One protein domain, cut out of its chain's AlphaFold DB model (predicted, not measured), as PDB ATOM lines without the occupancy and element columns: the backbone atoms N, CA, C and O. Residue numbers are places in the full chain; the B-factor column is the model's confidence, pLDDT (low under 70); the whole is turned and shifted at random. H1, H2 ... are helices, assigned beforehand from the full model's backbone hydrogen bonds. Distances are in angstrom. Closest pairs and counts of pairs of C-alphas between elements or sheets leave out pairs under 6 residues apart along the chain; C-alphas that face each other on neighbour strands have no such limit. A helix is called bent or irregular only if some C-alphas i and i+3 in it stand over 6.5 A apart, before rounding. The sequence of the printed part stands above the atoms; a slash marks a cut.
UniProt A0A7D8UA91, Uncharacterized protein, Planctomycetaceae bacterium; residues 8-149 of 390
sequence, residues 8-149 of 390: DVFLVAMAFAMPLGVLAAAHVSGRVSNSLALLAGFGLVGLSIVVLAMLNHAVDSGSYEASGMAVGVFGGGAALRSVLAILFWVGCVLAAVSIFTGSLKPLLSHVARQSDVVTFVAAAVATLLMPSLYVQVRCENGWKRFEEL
ATOM      1  N   ASP A   8     261.042 176.747 286.544       90.19
ATOM      2  CA  ASP A   8     261.982 177.149 287.585       90.19
ATOM      3  C   ASP A   8     261.662 176.567 288.979       90.19
ATOM      4  O   ASP A   8     262.544 175.970 289.589       90.19
ATOM      5  N   VAL A   9     260.420 176.640 289.474       89.50
ATOM      6  CA  VAL A   9     260.038 176.101 290.799       89.50
ATOM      7  C   VAL A   9     260.211 174.583 290.843       89.50
ATOM      8  O   VAL A   9     260.698 174.042 291.839       89.50
ATOM      9  N   PHE A  10     259.843 173.887 289.762       87.94
ATOM     10  CA  PHE A  10     260.059 172.441 289.663       87.94
ATOM     11  C   PHE A  10     261.547 172.103 289.664       87.94
ATOM     12  O   PHE A  10     261.969 171.211 290.393       87.94
ATOM     13  N   LEU A  11     262.347 172.826 288.875       91.19
ATOM     14  CA  LEU A  11     263.790 172.616 288.791       91.19
ATOM     15  C   LEU A  11     264.480 172.845 290.139       91.19
ATOM     16  O   LEU A  11     265.359 172.065 290.498       91.19
ATOM     17  N   VAL A  12     264.052 173.845 290.913       93.31
ATOM     18  CA  VAL A  12     264.547 174.069 292.280       93.31
ATOM     19  C   VAL A  12     264.181 172.890 293.185       93.31
ATOM     20  O   VAL A  12     265.060 172.329 293.837       93.31
ATOM     21  N   ALA A  13     262.918 172.451 293.188       92.81
ATOM     22  CA  ALA A  13     262.497 171.282 293.967       92.81
ATOM     23  C   ALA A  13     263.281 170.019 293.585       92.81
ATOM     24  O   ALA A  13     263.748 169.290 294.455       92.81
ATOM     25  N   MET A  14     263.493 169.802 292.289       93.56
ATOM     26  CA  MET A  14     264.302 168.712 291.760       93.56
ATOM     27  C   MET A  14     265.757 168.799 292.216       93.56
ATOM     28  O   MET A  14     266.289 167.811 292.712       93.56
ATOM     29  N   ALA A  15     266.401 169.957 292.090       95.38
ATOM     30  CA  ALA A  15     267.793 170.132 292.491       95.38
ATOM     31  C   ALA A  15     267.997 169.819 293.983       95.38
ATOM     32  O   ALA A  15     268.923 169.093 294.342       95.38
ATOM     33  N   PHE A  16     267.097 170.301 294.847       95.75
ATOM     34  CA  PHE A  16     267.206 170.093 296.293       95.75
ATOM     35  C   PHE A  16     266.708 168.724 296.773       95.75
ATOM     36  O   PHE A  16     267.187 168.256 297.800       95.75
ATOM     37  N   ALA A  17     265.825 168.046 296.032       95.56
ATOM     38  CA  ALA A  17     265.384 166.682 296.342       95.56
ATOM     39  C   ALA A  17     266.407 165.600 295.960       95.56
ATOM     40  O   ALA A  17     266.317 164.473 296.454       95.56
ATOM     41  N   MET A  18     267.382 165.918 295.098       95.88
ATOM     42  CA  MET A  18     268.370 164.955 294.602       95.88
ATOM     43  C   MET A  18     269.134 164.231 295.728       95.88
ATOM     44  O   MET A  18     269.159 162.997 295.699       95.88
ATOM     45  N   PRO A  19     269.714 164.909 296.745       94.56
ATOM     46  CA  PRO A  19     270.454 164.223 297.805       94.56
ATOM     47  C   PRO A  19     269.570 163.247 298.584       94.56
ATOM     48  O   PRO A  19     269.966 162.110 298.832       94.56
ATOM     49  N   LEU A  20     268.342 163.657 298.916       93.62
ATOM     50  CA  LEU A  20     267.403 162.820 299.658       93.62
ATOM     51  C   LEU A  20     266.929 161.619 298.826       93.62
ATOM     52  O   LEU A  20     266.837 160.508 299.347       93.62
ATOM     53  N   GLY A  21     266.686 161.817 297.527       92.75
ATOM     54  CA  GLY A  21     266.336 160.739 296.604       92.75
ATOM     55  C   GLY A  21     267.457 159.709 296.440       92.75
ATOM     56  O   GLY A  21     267.195 158.507 296.481       92.75
ATOM     57  N   VAL A  22     268.715 160.159 296.342       92.12
ATOM     58  CA  VAL A  22     269.897 159.278 296.298       92.12
ATOM     59  C   VAL A  22     270.040 158.484 297.596       92.12
ATOM     60  O   VAL A  22     270.228 157.269 297.544       92.12
ATOM     61  N   LEU A  23     269.907 159.138 298.753       92.00
ATOM     62  CA  LEU A  23     269.980 158.491 300.065       92.00
ATOM     63  C   LEU A  23     268.885 157.426 300.248       92.00
ATOM     64  O   LEU A  23     269.166 156.295 300.654       92.00
ATOM     65  N   ALA A  24     267.641 157.753 299.888       91.75
ATOM     66  CA  ALA A  24     266.523 156.817 299.947       91.75
ATOM     67  C   ALA A  24     266.720 155.627 298.990       91.75
ATOM     68  O   ALA A  24     266.553 154.472 299.391       91.75
ATOM     69  N   ALA A  25     267.144 155.878 297.747       92.19
ATOM     70  CA  ALA A  25     267.438 154.823 296.780       92.19
ATOM     71  C   ALA A  25     268.600 153.923 297.233       92.19
ATOM     72  O   ALA A  25     268.534 152.704 297.062       92.19
ATOM     73  N   ALA A  26     269.635 154.487 297.868       91.38
ATOM     74  CA  ALA A  26     270.753 153.728 298.421       91.38
ATOM     75  C   ALA A  26     270.278 152.712 299.477       91.38
ATOM     76  O   ALA A  26     270.648 151.539 299.412       91.38
ATOM     77  N   HIS A  27     269.386 153.118 300.386       91.25
ATOM     78  CA  HIS A  27     268.805 152.221 301.391       91.25
ATOM     79  C   HIS A  27     267.872 151.149 300.810       91.25
ATOM     80  O   HIS A  27     267.875 150.013 301.291       91.25
ATOM     81  N   VAL A  28     267.095 151.474 299.774       92.44
ATOM     82  CA  VAL A  28     266.185 150.514 299.124       92.44
ATOM     83  C   VAL A  28     266.955 149.497 298.276       92.44
ATOM     84  O   VAL A  28     266.683 148.298 298.350       92.44
ATOM     85  N   SER A  29     267.955 149.946 297.513       90.25
ATOM     86  CA  SER A  29     268.714 149.100 296.575       90.25
ATOM     87  C   SER A  29     269.480 147.951 297.246       90.25
ATOM     88  O   SER A  29     269.714 146.918 296.623       90.25
ATOM     89  N   GLY A  30     269.829 148.087 298.531       87.62
ATOM     90  CA  GLY A  30     270.454 147.018 299.312       87.62
ATOM     91  C   GLY A  30     269.500 145.887 299.717       87.62
ATOM     92  O   GLY A  30     269.965 144.817 300.103       87.62
ATOM     93  N   ARG A  31     268.179 146.103 299.640       91.62
ATOM     94  CA  ARG A  31     267.145 145.168 300.129       91.62
ATOM     95  C   ARG A  31     266.327 144.512 299.019       91.62
ATOM     96  O   ARG A  31     265.561 143.593 299.293       91.62
ATOM     97  N   VAL A  32     266.453 144.997 297.788       91.19
ATOM     98  CA  VAL A  32     265.562 144.660 296.675       91.19
ATOM     99  C   VAL A  32     266.356 144.043 295.519       91.19
ATOM    100  O   VAL A  32     267.495 144.429 295.264       91.19
ATOM    101  N   SER A  33     265.772 143.069 294.813       92.69
ATOM    102  CA  SER A  33     266.385 142.489 293.610       92.69
ATOM    103  C   SER A  33     266.445 143.511 292.467       92.69
ATOM    104  O   SER A  33     265.575 144.372 292.348       92.69
ATOM    105  N   ASN A  34     267.447 143.406 291.586       89.12
ATOM    106  CA  ASN A  34     267.653 144.381 290.503       89.12
ATOM    107  C   ASN A  34     266.406 144.548 289.609       89.12
ATOM    108  O   ASN A  34     266.074 145.669 289.221       89.12
ATOM    109  N   SER A  35     265.684 143.459 289.319       90.12
ATOM    110  CA  SER A  35     264.466 143.496 288.499       90.12
ATOM    111  C   SER A  35     263.325 144.249 289.184       90.12
ATOM    112  O   SER A  35     262.646 145.049 288.543       90.12
ATOM    113  N   LEU A  36     263.131 144.041 290.493       91.00
ATOM    114  CA  LEU A  36     262.098 144.751 291.248       91.00
ATOM    115  C   LEU A  36     262.462 146.234 291.418       91.00
ATOM    116  O   LEU A  36     261.590 147.089 291.296       91.00
ATOM    117  N   ALA A  37     263.746 146.548 291.618       86.94
ATOM    118  CA  ALA A  37     264.235 147.925 291.669       86.94
ATOM    119  C   ALA A  37     264.034 148.665 290.333       86.94
ATOM    120  O   ALA A  37     263.647 149.829 290.344       86.94
ATOM    121  N   LEU A  38     264.215 147.987 289.193       89.75
ATOM    122  CA  LEU A  38     263.977 148.566 287.867       89.75
ATOM    123  C   LEU A  38     262.490 148.891 287.650       89.75
ATOM    124  O   LEU A  38     262.156 150.000 287.236       89.75
ATOM    125  N   LEU A  39     261.599 147.942 287.968       92.19
ATOM    126  CA  LEU A  39     260.147 148.127 287.868       92.19
ATOM    127  C   LEU A  39     259.648 149.240 288.797       92.19
ATOM    128  O   LEU A  39     258.892 150.106 288.362       92.19
ATOM    129  N   ALA A  40     260.107 149.253 290.052       89.50
ATOM    130  CA  ALA A  40     259.802 150.324 290.997       89.50
ATOM    131  C   ALA A  40     260.341 151.674 290.498       89.50
ATOM    132  O   ALA A  40     259.644 152.682 290.590       89.50
ATOM    133  N   GLY A  41     261.544 151.680 289.917       87.94
ATOM    134  CA  GLY A  41     262.181 152.861 289.351       87.94
ATOM    135  C   GLY A  41     261.322 153.541 288.288       87.94
ATOM    136  O   GLY A  41     260.928 154.698 288.439       87.94
ATOM    137  N   PHE A  42     260.959 152.790 287.246       91.12
ATOM    138  CA  PHE A  42     260.084 153.291 286.183       91.12
ATOM    139  C   PHE A  42     258.672 153.615 286.678       91.12
ATOM    140  O   PHE A  42     258.101 154.618 286.256       91.12
ATOM    141  N   GLY A  43     258.122 152.812 287.596       91.06
ATOM    142  CA  GLY A  43     256.806 153.054 288.186       91.06
ATOM    143  C   GLY A  43     256.729 154.385 288.936       91.06
ATOM    144  O   GLY A  43     255.777 155.136 288.746       91.06
ATOM    145  N   LEU A  44     257.750 154.719 289.735       91.12
ATOM    146  CA  LEU A  44     257.815 155.979 290.482       91.12
ATOM    147  C   LEU A  44     257.984 157.200 289.574       91.12
ATOM    148  O   LEU A  44     257.320 158.217 289.789       91.12
ATOM    149  N   VAL A  45     258.829 157.102 288.542       91.06
ATOM    150  CA  VAL A  45     258.986 158.174 287.544       91.06
ATOM    151  C   VAL A  45     257.672 158.387 286.790       91.06
ATOM    152  O   VAL A  45     257.188 159.515 286.711       91.06
ATOM    153  N   GLY A  46     257.057 157.305 286.303       89.62
ATOM    154  CA  GLY A  46     255.775 157.352 285.602       89.62
ATOM    155  C   GLY A  46     254.664 157.949 286.464       89.62
ATOM    156  O   GLY A  46     253.977 158.867 286.022       89.62
ATOM    157  N   LEU A  47     254.535 157.504 287.719       91.00
ATOM    158  CA  LEU A  47     253.563 158.047 288.670       91.00
ATOM    159  C   LEU A  47     253.779 159.545 288.905       91.00
ATOM    160  O   LEU A  47     252.820 160.309 288.875       91.00
ATOM    161  N   SER A  48     255.030 159.972 289.093       88.44
ATOM    162  CA  SER A  48     255.355 161.382 289.329       88.44
ATOM    163  C   SER A  48     254.955 162.255 288.137       88.44
ATOM    164  O   SER A  48     254.357 163.312 288.327       88.44
ATOM    165  N   ILE A  49     255.207 161.787 286.909       89.12
ATOM    166  CA  ILE A  49     254.812 162.474 285.669       89.12
ATOM    167  C   ILE A  49     253.286 162.521 285.519       89.12
ATOM    168  O   ILE A  49     252.738 163.566 285.174       89.12
ATOM    169  N   VAL A  50     252.585 161.418 285.797       90.06
ATOM    170  CA  VAL A  50     251.117 161.355 285.691       90.06
ATOM    171  C   VAL A  50     250.454 162.282 286.705       90.06
ATOM    172  O   VAL A  50     249.579 163.059 286.328       90.06
ATOM    173  N   VAL A  51     250.890 162.263 287.969       87.56
ATOM    174  CA  VAL A  51     250.360 163.166 289.003       87.56
ATOM    175  C   VAL A  51     250.639 164.621 288.631       87.56
ATOM    176  O   VAL A  51     249.747 165.460 288.738       87.56
ATOM    177  N   LEU A  52     251.839 164.919 288.127       84.56
ATOM    178  CA  LEU A  52     252.194 166.251 287.643       84.56
ATOM    179  C   LEU A  52     251.265 166.716 286.510       84.56
ATOM    180  O   LEU A  52     250.759 167.837 286.548       84.56
ATOM    181  N   ALA A  53     250.995 165.846 285.534       85.94
ATOM    182  CA  ALA A  53     250.095 166.131 284.421       85.94
ATOM    183  C   ALA A  53     248.640 166.321 284.882       85.94
ATOM    184  O   ALA A  53     247.969 167.238 284.412       85.94
ATOM    185  N   MET A  54     248.164 165.508 285.831       85.00
ATOM    186  CA  MET A  54     246.820 165.630 286.407       85.00
ATOM    187  C   MET A  54     246.643 166.939 287.177       85.00
ATOM    188  O   MET A  54     245.650 167.632 286.971       85.00
ATOM    189  N   LEU A  55     247.617 167.309 288.017       80.75
ATOM    190  CA  LEU A  55     247.606 168.588 288.731       80.75
ATOM    191  C   LEU A  55     247.578 169.757 287.749       80.75
ATOM    192  O   LEU A  55     246.817 170.699 287.927       80.75
ATOM    193  N   ASN A  56     248.374 169.665 286.687       79.69
ATOM    194  CA  ASN A  56     248.430 170.683 285.655       79.69
ATOM    195  C   ASN A  56     247.113 170.804 284.865       79.69
ATOM    196  O   ASN A  56     246.683 171.910 284.561       79.69
ATOM    197  N   HIS A  57     246.455 169.683 284.565       81.38
ATOM    198  CA  HIS A  57     245.172 169.683 283.864       81.38
ATOM    199  C   HIS A  57     244.030 170.230 284.729       81.38
ATOM    200  O   HIS A  57     243.263 171.065 284.259       81.38
ATOM    201  N   ALA A  58     243.962 169.822 286.001       75.19
ATOM    202  CA  ALA A  58     242.971 170.320 286.959       75.19
ATOM    203  C   ALA A  58     243.057 171.841 287.167       75.19
ATOM    204  O   ALA A  58     242.089 172.477 287.584       75.19
ATOM    205  N   VAL A  59     244.234 172.408 286.892       69.56
ATOM    206  CA  VAL A  59     244.506 173.838 286.975       69.56
ATOM    207  C   VAL A  59     243.969 174.606 285.777       69.56
ATOM    208  O   VAL A  59     243.330 175.644 285.935       69.56
ATOM    209  N   ASP A  60     244.196 174.086 284.574       73.00
ATOM    210  CA  ASP A  60     243.700 174.717 283.350       73.00
ATOM    211  C   ASP A  60     242.173 174.655 283.235       73.00
ATOM    212  O   ASP A  60     241.566 175.559 282.665       73.00
ATOM    213  N   SER A  61     241.529 173.630 283.801       78.62
ATOM    214  CA  SER A  61     240.076 173.461 283.708       78.62
ATOM    215  C   SER A  61     239.263 174.454 284.545       78.62
ATOM    216  O   SER A  61     238.037 174.424 284.478       78.62
ATOM    217  N   GLY A  62     239.895 175.314 285.355       65.25
ATOM    218  CA  GLY A  62     239.188 176.327 286.149       65.25
ATOM    219  C   GLY A  62     238.234 175.752 287.207       65.25
ATOM    220  O   GLY A  62     237.503 176.494 287.853       65.25
ATOM    221  N   SER A  63     238.260 174.437 287.441       63.59
ATOM    222  CA  SER A  63     237.373 173.680 288.341       63.59
ATOM    223  C   SER A  63     237.622 173.931 289.842       63.59
ATOM    224  O   SER A  63     237.236 173.134 290.698       63.59
ATOM    225  N   TYR A  64     238.280 175.039 290.174       57.75
ATOM    226  CA  TYR A  64     238.747 175.396 291.510       57.75
ATOM    227  C   TYR A  64     237.646 175.795 292.473       57.75
ATOM    228  O   TYR A  64     237.742 175.501 293.661       57.75
ATOM    229  N   GLU A  65     236.598 176.442 291.971       56.19
ATOM    230  CA  GLU A  65     235.521 176.932 292.830       56.19
ATOM    231  C   GLU A  65     234.667 175.790 293.402       56.19
ATOM    232  O   GLU A  65     234.033 175.954 294.439       56.19
ATOM    233  N   ALA A  66     234.689 174.603 292.783       51.22
ATOM    234  CA  ALA A  66     233.790 173.507 293.137       51.22
ATOM    235  C   ALA A  66     234.356 172.500 294.156       51.22
ATOM    236  O   ALA A  66     233.603 171.666 294.660       51.22
ATOM    237  N   SER A  67     235.654 172.528 294.486       52.41
ATOM    238  CA  SER A  67     236.236 171.525 295.390       52.41
ATOM    239  C   SER A  67     237.129 172.145 296.463       52.41
ATOM    240  O   SER A  67     238.287 172.473 296.237       52.41
ATOM    241  N   GLY A  68     236.624 172.215 297.701       52.50
ATOM    242  CA  GLY A  68     237.419 172.576 298.886       52.50
ATOM    243  C   GLY A  68     238.668 171.698 299.105       52.50
ATOM    244  O   GLY A  68     239.551 172.063 299.874       52.50
ATOM    245  N   MET A  69     238.795 170.577 298.381       52.28
ATOM    246  CA  MET A  69     240.022 169.776 298.298       52.28
ATOM    247  C   MET A  69     241.191 170.503 297.610       52.28
ATOM    248  O   MET A  69     242.341 170.257 297.975       52.28
ATOM    249  N   ALA A  70     240.936 171.420 296.672       50.47
ATOM    250  CA  ALA A  70     241.996 172.172 296.004       50.47
ATOM    251  C   ALA A  70     242.750 173.079 296.992       50.47
ATOM    252  O   ALA A  70     243.973 173.134 296.969       50.47
ATOM    253  N   VAL A  71     242.069 173.702 297.956       51.22
ATOM    254  CA  VAL A  71     242.729 174.572 298.948       51.22
ATOM    255  C   VAL A  71     243.706 173.785 299.837       51.22
ATOM    256  O   VAL A  71     244.794 174.276 300.135       51.22
ATOM    257  N   GLY A  72     243.382 172.537 300.195       53.62
ATOM    258  CA  GLY A  72     244.278 171.662 300.967       53.62
ATOM    259  C   GLY A  72     245.494 171.179 300.169       53.62
ATOM    260  O   GLY A  72     246.620 171.208 300.665       53.62
ATOM    261  N   VAL A  73     245.291 170.804 298.904       54.50
ATOM    262  CA  VAL A  73     246.371 170.373 297.997       54.50
ATOM    263  C   VAL A  73     247.311 171.536 297.648       54.50
ATOM    264  O   VAL A  73     248.514 171.334 297.480       54.50
ATOM    265  N   PHE A  74     246.791 172.764 297.588       53.31
ATOM    266  CA  PHE A  74     247.548 173.952 297.197       53.31
ATOM    267  C   PHE A  74     248.235 174.619 298.398       53.31
ATOM    268  O   PHE A  74     249.386 175.036 298.281       53.31
ATOM    269  N   GLY A  75     247.601 174.625 299.576       55.69
ATOM    270  CA  GLY A  75     248.253 174.977 300.844       55.69
ATOM    271  C   GLY A  75     249.386 174.010 301.212       55.69
ATOM    272  O   GLY A  75     250.403 174.425 301.760       55.69
ATOM    273  N   GLY A  76     249.269 172.736 300.816       63.41
ATOM    274  CA  GLY A  76     250.337 171.731 300.875       63.41
ATOM    275  C   GLY A  76     251.294 171.736 299.675       63.41
ATOM    276  O   GLY A  76     252.094 170.808 299.531       63.41
ATOM    277  N   GLY A  77     251.232 172.749 298.801       75.50
ATOM    278  CA  GLY A  77     251.913 172.750 297.506       75.50
ATOM    279  C   GLY A  77     253.420 172.510 297.603       75.50
ATOM    280  O   GLY A  77     253.966 171.740 296.822       75.50
ATOM    281  N   ALA A  78     254.109 173.088 298.590       78.94
ATOM    282  CA  ALA A  78     255.544 172.850 298.781       78.94
ATOM    283  C   ALA A  78     255.861 171.380 299.124       78.94
ATOM    284  O   ALA A  78     256.793 170.799 298.564       78.94
ATOM    285  N   ALA A  79     255.055 170.756 299.988       83.62
ATOM    286  CA  ALA A  79     255.242 169.366 300.393       83.62
ATOM    287  C   ALA A  79     254.969 168.406 299.230       83.62
ATOM    288  O   ALA A  79     255.787 167.531 298.959       83.62
ATOM    289  N   LEU A  80     253.875 168.604 298.489       86.75
ATOM    290  CA  LEU A  80     253.545 167.764 297.337       86.75
ATOM    291  C   LEU A  80     254.611 167.853 296.237       86.75
ATOM    292  O   LEU A  80     255.047 166.826 295.719       86.75
ATOM    293  N   ARG A  81     255.082 169.068 295.924       85.88
ATOM    294  CA  ARG A  81     256.177 169.299 294.965       85.88
ATOM    295  C   ARG A  81     257.451 168.570 295.387       85.88
ATOM    296  O   ARG A  81     258.066 167.889 294.572       85.88
ATOM    297  N   SER A  82     257.800 168.672 296.667       88.31
ATOM    298  CA  SER A  82     258.966 168.002 297.247       88.31
ATOM    299  C   SER A  82     258.833 166.482 297.181       88.31
ATOM    300  O   SER A  82     259.764 165.810 296.757       88.31
ATOM    301  N   VAL A  83     257.663 165.928 297.518       90.88
ATOM    302  CA  VAL A  83     257.395 164.485 297.426       90.88
ATOM    303  C   VAL A  83     257.543 163.993 295.989       90.88
ATOM    304  O   VAL A  83     258.257 163.022 295.765       90.88
ATOM    305  N   LEU A  84     256.940 164.669 295.008       90.31
ATOM    306  CA  LEU A  84     257.064 164.283 293.597       90.31
ATOM    307  C   LEU A  84     258.518 164.341 293.110       90.31
ATOM    308  O   LEU A  84     258.967 163.425 292.424       90.31
ATOM    309  N   ALA A  85     259.272 165.369 293.507       91.81
ATOM    310  CA  ALA A  85     260.690 165.488 293.176       91.81
ATOM    311  C   ALA A  85     261.531 164.364 293.813       91.81
ATOM    312  O   ALA A  85     262.389 163.777 293.151       91.81
ATOM    313  N   ILE A  86     261.254 164.011 295.073       91.19
ATOM    314  CA  ILE A  86     261.901 162.883 295.758       91.19
ATOM    315  C   ILE A  86     261.579 161.571 295.036       91.19
ATOM    316  O   ILE A  86     262.496 160.821 294.714       91.19
ATOM    317  N   LEU A  87     260.300 161.290 294.756       91.38
ATOM    318  CA  LEU A  87     259.875 160.057 294.081       91.38
ATOM    319  C   LEU A  87     260.509 159.925 292.695       91.38
ATOM    320  O   LEU A  87     260.969 158.839 292.340       91.38
ATOM    321  N   PHE A  88     260.592 161.026 291.948       93.06
ATOM    322  CA  PHE A  88     261.279 161.061 290.664       93.06
ATOM    323  C   PHE A  88     262.754 160.666 290.809       93.06
ATOM    324  O   PHE A  88     263.209 159.751 290.123       93.06
ATOM    325  N   TRP A  89     263.499 161.291 291.728       94.38
ATOM    326  CA  TRP A  89     264.918 160.980 291.921       94.38
ATOM    327  C   TRP A  89     265.158 159.569 292.441       94.38
ATOM    328  O   TRP A  89     266.056 158.890 291.942       94.38
ATOM    329  N   VAL A  90     264.344 159.095 293.389       90.38
ATOM    330  CA  VAL A  90     264.387 157.696 293.840       90.38
ATOM    331  C   VAL A  90     264.196 156.767 292.645       90.38
ATOM    332  O   VAL A  90     264.970 155.827 292.464       90.38
ATOM    333  N   GLY A  91     263.210 157.060 291.796       88.25
ATOM    334  CA  GLY A  91     262.921 156.267 290.613       88.25
ATOM    335  C   GLY A  91     264.079 156.232 289.610       88.25
ATOM    336  O   GLY A  91     264.505 155.153 289.190       88.25
ATOM    337  N   CYS A  92     264.647 157.398 289.291       91.88
ATOM    338  CA  CYS A  92     265.801 157.531 288.401       91.88
ATOM    339  C   CYS A  92     267.041 156.802 288.929       91.88
ATOM    340  O   CYS A  92     267.699 156.093 288.169       91.88
ATOM    341  N   VAL A  93     267.358 156.944 290.220       90.81
ATOM    342  CA  VAL A  93     268.533 156.297 290.821       90.81
ATOM    343  C   VAL A  93     268.354 154.780 290.857       90.81
ATOM    344  O   VAL A  93     269.275 154.060 290.479       90.81
ATOM    345  N   LEU A  94     267.174 154.271 291.233       88.31
ATOM    346  CA  LEU A  94     266.901 152.828 291.214       88.31
ATOM    347  C   LEU A  94     267.009 152.243 289.800       88.31
ATOM    348  O   LEU A  94     267.660 151.213 289.617       88.31
ATOM    349  N   ALA A  95     266.446 152.917 288.791       87.06
ATOM    350  CA  ALA A  95     266.562 152.488 287.400       87.06
ATOM    351  C   ALA A  95     268.025 152.493 286.921       87.06
ATOM    352  O   ALA A  95     268.488 151.511 286.340       87.06
ATOM    353  N   ALA A  96     268.781 153.554 287.228       90.19
ATOM    354  CA  ALA A  96     270.193 153.659 286.869       90.19
ATOM    355  C   ALA A  96     271.035 152.543 287.510       90.19
ATOM    356  O   ALA A  96     271.840 151.911 286.831       90.19
ATOM    357  N   VAL A  97     270.829 152.235 288.791       88.06
ATOM    358  CA  VAL A  97     271.571 151.171 289.495       88.06
ATOM    359  C   VAL A  97     271.278 149.794 288.914       88.06
ATOM    360  O   VAL A  97     272.191 148.977 288.784       88.06
ATOM    361  N   SER A  98     270.023 149.538 288.541       86.50
ATOM    362  CA  SER A  98     269.619 148.276 287.920       86.50
ATOM    363  C   SER A  98     270.163 148.101 286.502       86.50
ATOM    364  O   SER A  98     270.399 146.967 286.093       86.50
ATOM    365  N   ILE A  99     270.387 149.191 285.764       88.44
ATOM    366  CA  ILE A  99     271.004 149.161 284.429       88.44
ATOM    367  C   ILE A  99     272.535 149.036 284.548       88.44
ATOM    368  O   ILE A  99     273.148 148.211 283.874       88.44
ATOM    369  N   PHE A 100     273.160 149.789 285.456       89.62
ATOM    370  CA  PHE A 100     274.617 149.875 285.632       89.62
ATOM    371  C   PHE A 100     275.114 149.095 286.861       89.62
ATOM    372  O   PHE A 100     275.851 149.611 287.711       89.62
ATOM    373  N   THR A 101     274.710 147.827 286.951       75.88
ATOM    374  CA  THR A 101     274.885 146.966 288.139       75.88
ATOM    375  C   THR A 101     276.325 146.846 288.657       75.88
ATOM    376  O   THR A 101     276.517 146.693 289.863       75.88
ATOM    377  N   GLY A 102     277.333 146.941 287.783       76.81
ATOM    378  CA  GLY A 102     278.746 146.773 288.141       76.81
ATOM    379  C   GLY A 102     279.430 148.008 288.743       76.81
ATOM    380  O   GLY A 102     280.381 147.853 289.503       76.81
ATOM    381  N   SER A 103     278.956 149.222 288.446       86.31
ATOM    382  CA  SER A 103     279.699 150.458 288.769       86.31
ATOM    383  C   SER A 103     279.044 151.307 289.860       86.31
ATOM    384  O   SER A 103     279.744 151.872 290.696       86.31
ATOM    385  N   LEU A 104     277.708 151.389 289.896       86.00
ATOM    386  CA  LEU A 104     276.998 152.299 290.813       86.00
ATOM    387  C   LEU A 104     276.656 151.667 292.169       86.00
ATOM    388  O   LEU A 104     276.586 152.361 293.183       86.00
ATOM    389  N   LYS A 105     276.474 150.344 292.211       85.06
ATOM    390  CA  LYS A 105     276.117 149.612 293.434       85.06
ATOM    391  C   LYS A 105     277.135 149.768 294.582       85.06
ATOM    392  O   LYS A 105     276.691 150.045 295.699       85.06
ATOM    393  N   PRO A 106     278.465 149.650 294.370       89.81
ATOM    394  CA  PRO A 106     279.428 149.860 295.452       89.81
ATOM    395  C   PRO A 106     279.414 151.304 295.975       89.81
ATOM    396  O   PRO A 106     279.432 151.499 297.191       89.81
ATOM    397  N   LEU A 107     279.279 152.302 295.092       88.50
ATOM    398  CA  LEU A 107     279.178 153.716 295.478       88.50
ATOM    399  C   LEU A 107     277.961 153.969 296.379       88.50
ATOM    400  O   LEU A 107     278.106 154.552 297.451       88.50
ATOM    401  N   LEU A 108     276.780 153.467 296.008       86.44
ATOM    402  CA  LEU A 108     275.581 153.632 296.837       86.44
ATOM    403  C   LEU A 108     275.659 152.877 298.162       86.44
ATOM    404  O   LEU A 108     275.181 153.382 299.172       86.44
ATOM    405  N   SER A 109     276.288 151.699 298.190       88.38
ATOM    406  CA  SER A 109     276.504 150.983 299.452       88.38
ATOM    407  C   SER A 109     277.414 151.765 300.408       88.38
ATOM    408  O   SER A 109     277.201 151.738 301.619       88.38
ATOM    409  N   HIS A 110     278.385 152.511 299.867       90.75
ATOM    410  CA  HIS A 110     279.244 153.397 300.646       90.75
ATOM    411  C   HIS A 110     278.461 154.597 301.186       90.75
ATOM    412  O   HIS A 110     278.521 154.868 302.384       90.75
ATOM    413  N   VAL A 111     277.656 155.244 300.334       87.38
ATOM    414  CA  VAL A 111     276.764 156.347 300.727       87.38
ATOM    415  C   VAL A 111     275.792 155.904 301.823       87.38
ATOM    416  O   VAL A 111     275.703 156.568 302.848       87.38
ATOM    417  N   ALA A 112     275.133 154.750 301.670       88.56
ATOM    418  CA  ALA A 112     274.209 154.207 302.669       88.56
ATOM    419  C   ALA A 112     274.883 153.876 304.011       88.56
ATOM    420  O   ALA A 112     274.220 153.866 305.045       88.56
ATOM    421  N   ARG A 113     276.183 153.558 304.000       92.00
ATOM    422  CA  ARG A 113     276.954 153.258 305.212       92.00
ATOM    423  C   ARG A 113     277.468 154.521 305.903       92.00
ATOM    424  O   ARG A 113     277.617 154.508 307.120       92.00
ATOM    425  N   GLN A 114     277.769 155.571 305.139       90.88
ATOM    426  CA  GLN A 114     278.246 156.855 305.661       90.88
ATOM    427  C   GLN A 114     277.119 157.812 306.052       90.88
ATOM    428  O   GLN A 114     277.348 158.706 306.860       90.88
ATOM    429  N   SER A 115     275.922 157.646 305.491       88.31
ATOM    430  CA  SER A 115     274.780 158.491 305.813       88.31
ATOM    431  C   SER A 115     274.342 158.269 307.256       88.31
ATOM    432  O   SER A 115     273.825 157.202 307.595       88.31
ATOM    433  N   ASP A 116     274.525 159.282 308.096       92.06
ATOM    434  CA  ASP A 116     273.959 159.309 309.438       92.06
ATOM    435  C   ASP A 116     272.570 159.981 309.437       92.06
ATOM    436  O   ASP A 116     272.092 160.512 308.427       92.06
ATOM    437  N   VAL A 117     271.916 159.970 310.599       92.62
ATOM    438  CA  VAL A 117     270.613 160.620 310.788       92.62
ATOM    439  C   VAL A 117     270.694 162.128 310.523       92.62
ATOM    440  O   VAL A 117     269.768 162.684 309.936       92.62
ATOM    441  N   VAL A 118     271.796 162.795 310.890       92.38
ATOM    442  CA  VAL A 118     271.984 164.239 310.672       92.38
ATOM    443  C   VAL A 118     271.982 164.578 309.182       92.38
ATOM    444  O   VAL A 118     271.334 165.539 308.775       92.38
ATOM    445  N   THR A 119     272.628 163.764 308.352       91.31
ATOM    446  CA  THR A 119     272.698 163.943 306.896       91.31
ATOM    447  C   THR A 119     271.316 163.810 306.258       91.31
ATOM    448  O   THR A 119     270.931 164.632 305.425       91.31
ATOM    449  N   PHE A 120     270.531 162.815 306.688       92.50
ATOM    450  CA  PHE A 120     269.143 162.654 306.250       92.50
ATOM    451  C   PHE A 120     268.269 163.839 306.655       92.50
ATOM    452  O   PHE A 120     267.516 164.354 305.829       92.50
ATOM    453  N   VAL A 121     268.378 164.285 307.909       94.06
ATOM    454  CA  VAL A 121     267.619 165.434 308.416       94.06
ATOM    455  C   VAL A 121     267.999 166.702 307.657       94.06
ATOM    456  O   VAL A 121     267.111 167.419 307.205       94.06
ATOM    457  N   ALA A 122     269.289 166.956 307.437       94.12
ATOM    458  CA  ALA A 122     269.759 168.109 306.673       94.12
ATOM    459  C   ALA A 122     269.241 168.088 305.225       94.12
ATOM    460  O   ALA A 122     268.737 169.101 304.740       94.12
ATOM    461  N   ALA A 123     269.295 166.932 304.553       92.38
ATOM    462  CA  ALA A 123     268.759 166.773 303.202       92.38
ATOM    463  C   ALA A 123     267.235 166.980 303.159       92.38
ATOM    464  O   ALA A 123     266.735 167.649 302.256       92.38
ATOM    465  N   ALA A 124     266.497 166.462 304.144       92.44
ATOM    466  CA  ALA A 124     265.053 166.655 304.254       92.44
ATOM    467  C   ALA A 124     264.679 168.121 304.499       92.44
ATOM    468  O   ALA A 124     263.797 168.650 303.820       92.44
ATOM    469  N   VAL A 125     265.388 168.800 305.407       93.88
ATOM    470  CA  VAL A 125     265.206 170.233 305.662       93.88
ATOM    471  C   VAL A 125     265.490 171.034 304.396       93.88
ATOM    472  O   VAL A 125     264.652 171.838 304.007       93.88
ATOM    473  N   ALA A 126     266.608 170.788 303.706       93.00
ATOM    474  CA  ALA A 126     266.934 171.488 302.464       93.00
ATOM    475  C   ALA A 126     265.883 171.248 301.365       93.00
ATOM    476  O   ALA A 126     265.460 172.199 300.708       93.00
ATOM    477  N   THR A 127     265.418 170.002 301.212       92.69
ATOM    478  CA  THR A 127     264.403 169.615 300.218       92.69
ATOM    479  C   THR A 127     263.074 170.334 300.442       92.69
ATOM    480  O   THR A 127     262.423 170.711 299.475       92.69
ATOM    481  N   LEU A 128     262.669 170.547 301.697       90.88
ATOM    482  CA  LEU A 128     261.405 171.212 302.027       90.88
ATOM    483  C   LEU A 128     261.538 172.740 302.074       90.88
ATOM    484  O   LEU A 128     260.672 173.459 301.575       90.88
ATOM    485  N   LEU A 129     262.617 173.245 302.676       91.31
ATOM    486  CA  LEU A 129     262.796 174.666 302.956       91.31
ATOM    487  C   LEU A 129     263.155 175.457 301.697       91.31
ATOM    488  O   LEU A 129     262.570 176.512 301.461       91.31
ATOM    489  N   MET A 130     264.083 174.962 300.873       93.50
ATOM    490  CA  MET A 130     264.600 175.741 299.741       93.50
ATOM    491  C   MET A 130     263.545 176.020 298.662       93.50
ATOM    492  O   MET A 130     263.423 177.178 298.260       93.50
ATOM    493  N   PRO A 131     262.717 175.051 298.227       90.44
ATOM    494  CA  PRO A 131     261.633 175.340 297.287       90.44
ATOM    495  C   PRO A 131     260.580 176.284 297.877       90.44
ATOM    496  O   PRO A 131     260.029 177.111 297.155       90.44
ATOM    497  N   SER A 132     260.322 176.194 299.186       90.25
ATOM    498  CA  SER A 132     259.394 177.090 299.886       90.25
ATOM    499  C   SER A 132     259.904 178.534 299.896       90.25
ATOM    500  O   SER A 132     259.184 179.445 299.489       90.25
ATOM    501  N   LEU A 133     261.172 178.739 300.273       91.56
ATOM    502  CA  LEU A 133     261.828 180.050 300.228       91.56
ATOM    503  C   LEU A 133     261.871 180.608 298.803       91.56
ATOM    504  O   LEU A 133     261.595 181.786 298.597       91.56
ATOM    505  N   TYR A 134     262.160 179.765 297.808       93.00
ATOM    506  CA  TYR A 134     262.146 180.175 296.405       93.00
ATOM    507  C   TYR A 134     260.768 180.683 295.966       93.00
ATOM    508  O   TYR A 134     260.672 181.756 295.372       93.00
ATOM    509  N   VAL A 135     259.695 179.951 296.293       91.25
ATOM    510  CA  VAL A 135     258.317 180.379 296.002       91.25
ATOM    511  C   VAL A 135     257.997 181.699 296.699       91.25
ATOM    512  O   VAL A 135     257.431 182.584 296.064       91.25
ATOM    513  N   GLN A 136     258.394 181.866 297.964       92.19
ATOM    514  CA  GLN A 136     258.191 183.119 298.688       92.19
ATOM    515  C   GLN A 136     258.867 184.297 297.971       92.19
ATOM    516  O   GLN A 136     258.191 185.266 297.628       92.19
ATOM    517  N   VAL A 137     260.164 184.189 297.666       93.31
ATOM    518  CA  VAL A 137     260.911 185.243 296.954       93.31
ATOM    519  C   VAL A 137     260.313 185.507 295.569       93.31
ATOM    520  O   VAL A 137     260.191 186.658 295.144       93.31
ATOM    521  N   ARG A 138     259.894 184.457 294.853       94.06
ATOM    522  CA  ARG A 138     259.264 184.594 293.535       94.06
ATOM    523  C   ARG A 138     257.933 185.341 293.612       94.06
ATOM    524  O   ARG A 138     257.676 186.161 292.728       94.06
ATOM    525  N   CYS A 139     257.118 185.075 294.632       94.31
ATOM    526  CA  CYS A 139     255.854 185.767 294.874       94.31
ATOM    527  C   CYS A 139     256.075 187.221 295.303       94.31
ATOM    528  O   CYS A 139     255.400 188.096 294.782       94.31
ATOM    529  N   GLU A 140     257.039 187.505 296.184       95.56
ATOM    530  CA  GLU A 140     257.391 188.880 296.572       95.56
ATOM    531  C   GLU A 140     257.840 189.713 295.363       95.56
ATOM    532  O   GLU A 140     257.388 190.843 295.175       95.56
ATOM    533  N   ASN A 141     258.684 189.146 294.497       94.94
ATOM    534  CA  ASN A 141     259.078 189.799 293.248       94.94
ATOM    535  C   ASN A 141     257.902 189.940 292.273       94.94
ATOM    536  O   ASN A 141     257.793 190.956 291.591       94.94
ATOM    537  N   GLY A 142     257.014 188.943 292.221       96.19
ATOM    538  CA  GLY A 142     255.788 189.006 291.427       96.19
ATOM    539  C   GLY A 142     254.866 190.137 291.882       96.19
ATOM    540  O   GLY A 142     254.345 190.859 291.042       96.19
ATOM    541  N   TRP A 143     254.716 190.342 293.193       97.56
ATOM    542  CA  TRP A 143     253.914 191.428 293.756       97.56
ATOM    543  C   TRP A 143     254.470 192.807 293.412       97.56
ATOM    544  O   TRP A 143     253.717 193.658 292.951       97.56
ATOM    545  N   LYS A 144     255.785 193.008 293.558       95.75
ATOM    546  CA  LYS A 144     256.441 194.261 293.144       95.75
ATOM    547  C   LYS A 144     256.207 194.543 291.662       95.75
ATOM    548  O   LYS A 144     255.788 195.633 291.295       95.75
ATOM    549  N   ARG A 145     256.400 193.525 290.818       95.31
ATOM    550  CA  ARG A 145     256.170 193.643 289.377       95.31
ATOM    551  C   ARG A 145     254.702 193.904 289.044       95.31
ATOM    552  O   ARG A 145     254.418 194.660 288.126       95.31
ATOM    553  N   PHE A 146     253.771 193.284 289.764       97.06
ATOM    554  CA  PHE A 146     252.348 193.564 289.620       97.06
ATOM    555  C   PHE A 146     252.040 195.039 289.907       97.06
ATOM    556  O   PHE A 146     251.348 195.654 289.102       97.06
ATOM    557  N   GLU A 147     252.567 195.611 290.994       96.75
ATOM    558  CA  GLU A 147     252.362 197.031 291.317       96.75
ATOM    559  C   GLU A 147     252.889 197.934 290.195       96.75
ATOM    560  O   GLU A 147     252.135 198.755 289.676       96.75
ATOM    561  N   GLU A 148     254.117 197.697 289.728       92.81
ATOM    562  CA  GLU A 148     254.719 198.433 288.605       92.81
ATOM    563  C   GLU A 148     253.882 198.328 287.311       92.81
ATOM    564  O   GLU A 148     253.665 199.311 286.595       92.81
ATOM    565  N   LEU A 149     253.387 197.129 286.985       94.69
ATOM    566  CA  LEU A 149     252.553 196.896 285.798       94.69
ATOM    567  C   LEU A 149     251.174 197.551 285.928       94.69
ATOM    568  O   LEU A 149     250.638 198.064 284.947       94.69
TER     569      LEU A 149
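This is residues 8 to 149 of the 390 residues of an uncharacterized protein of Planctomycetaceae bacterium (UniProt A0A7D8UA91). The long helix H7 makes one side of a layered pile of helices: bent H1 packs on it, H5 follows as the core, and H2 covers H5 on the side away from H1. H6 packs on H1b at one end; residues 60 to 69, with H3, stick out at the other, and so do residues 139 to 149 of H7. You will find 142 printed residues with seven named helices, H1 to H7 in order, and no named strand: all helix, with mostly crossed packing. The whole is only just loose, close to compact, with a radius of gyration of the C-alphas of 17.8 A and spans of 56 by 30 by 24 A.

Start at H7, residues 117 to 149. H1, residues 8 to 29, was assigned as one helix by its hydrogen bonds but is bent, C-alphas 16 and 19 being 6.9 A apart; its arms are H1a, residues 8 to 16, and H1b, residues 19 to 29. H7 touches H1a with residues 123 to 135 alone, opposite ways at a shallow tilt of 16 degrees; the closest C-alphas, Phe 16 and Thr 127, are 4.8 A apart. The hub is H5, residues 77 to 99, which touches H1b at Gly 21 and Val 90, their closest C-alphas at 4.5 A. H2, residues 34 to 60, touches H5, opposite ways at a shallow tilt of 30 degrees; the closest C-alphas, Gly 41 and Gly 91, are 3.7 A apart. H6, residues 104 to 114, touches H1b, closest C-alphas Ala 26 and Leu 108 at 5.1 A. H3, residues 63 to 66, and H2 meet only through their link; H4, residues 68 to 75, is apart from H2. Every O i to N i+4 pair is within hydrogen-bond range in H1a, H1b, H2, H5 and H6, against 3 of 4 in H4 and 27 of 29 in H7; H3 is too short for one.

Find C-alpha 8 at (261.982, 177.149, 287.585), where H1a begins. H7 runs 47.6 A to C-alpha 149 at (252.553, 196.896, 285.798), H2 spans 39.3 A and H5 33.0 A.

The C-alphas farthest apart, Ser 33 and Glu 148, are 57.4 A apart. The printed part has no cut, and its links between helices are tight. Look for pLDDT under 70 at residue 59 and residues 62 to 76.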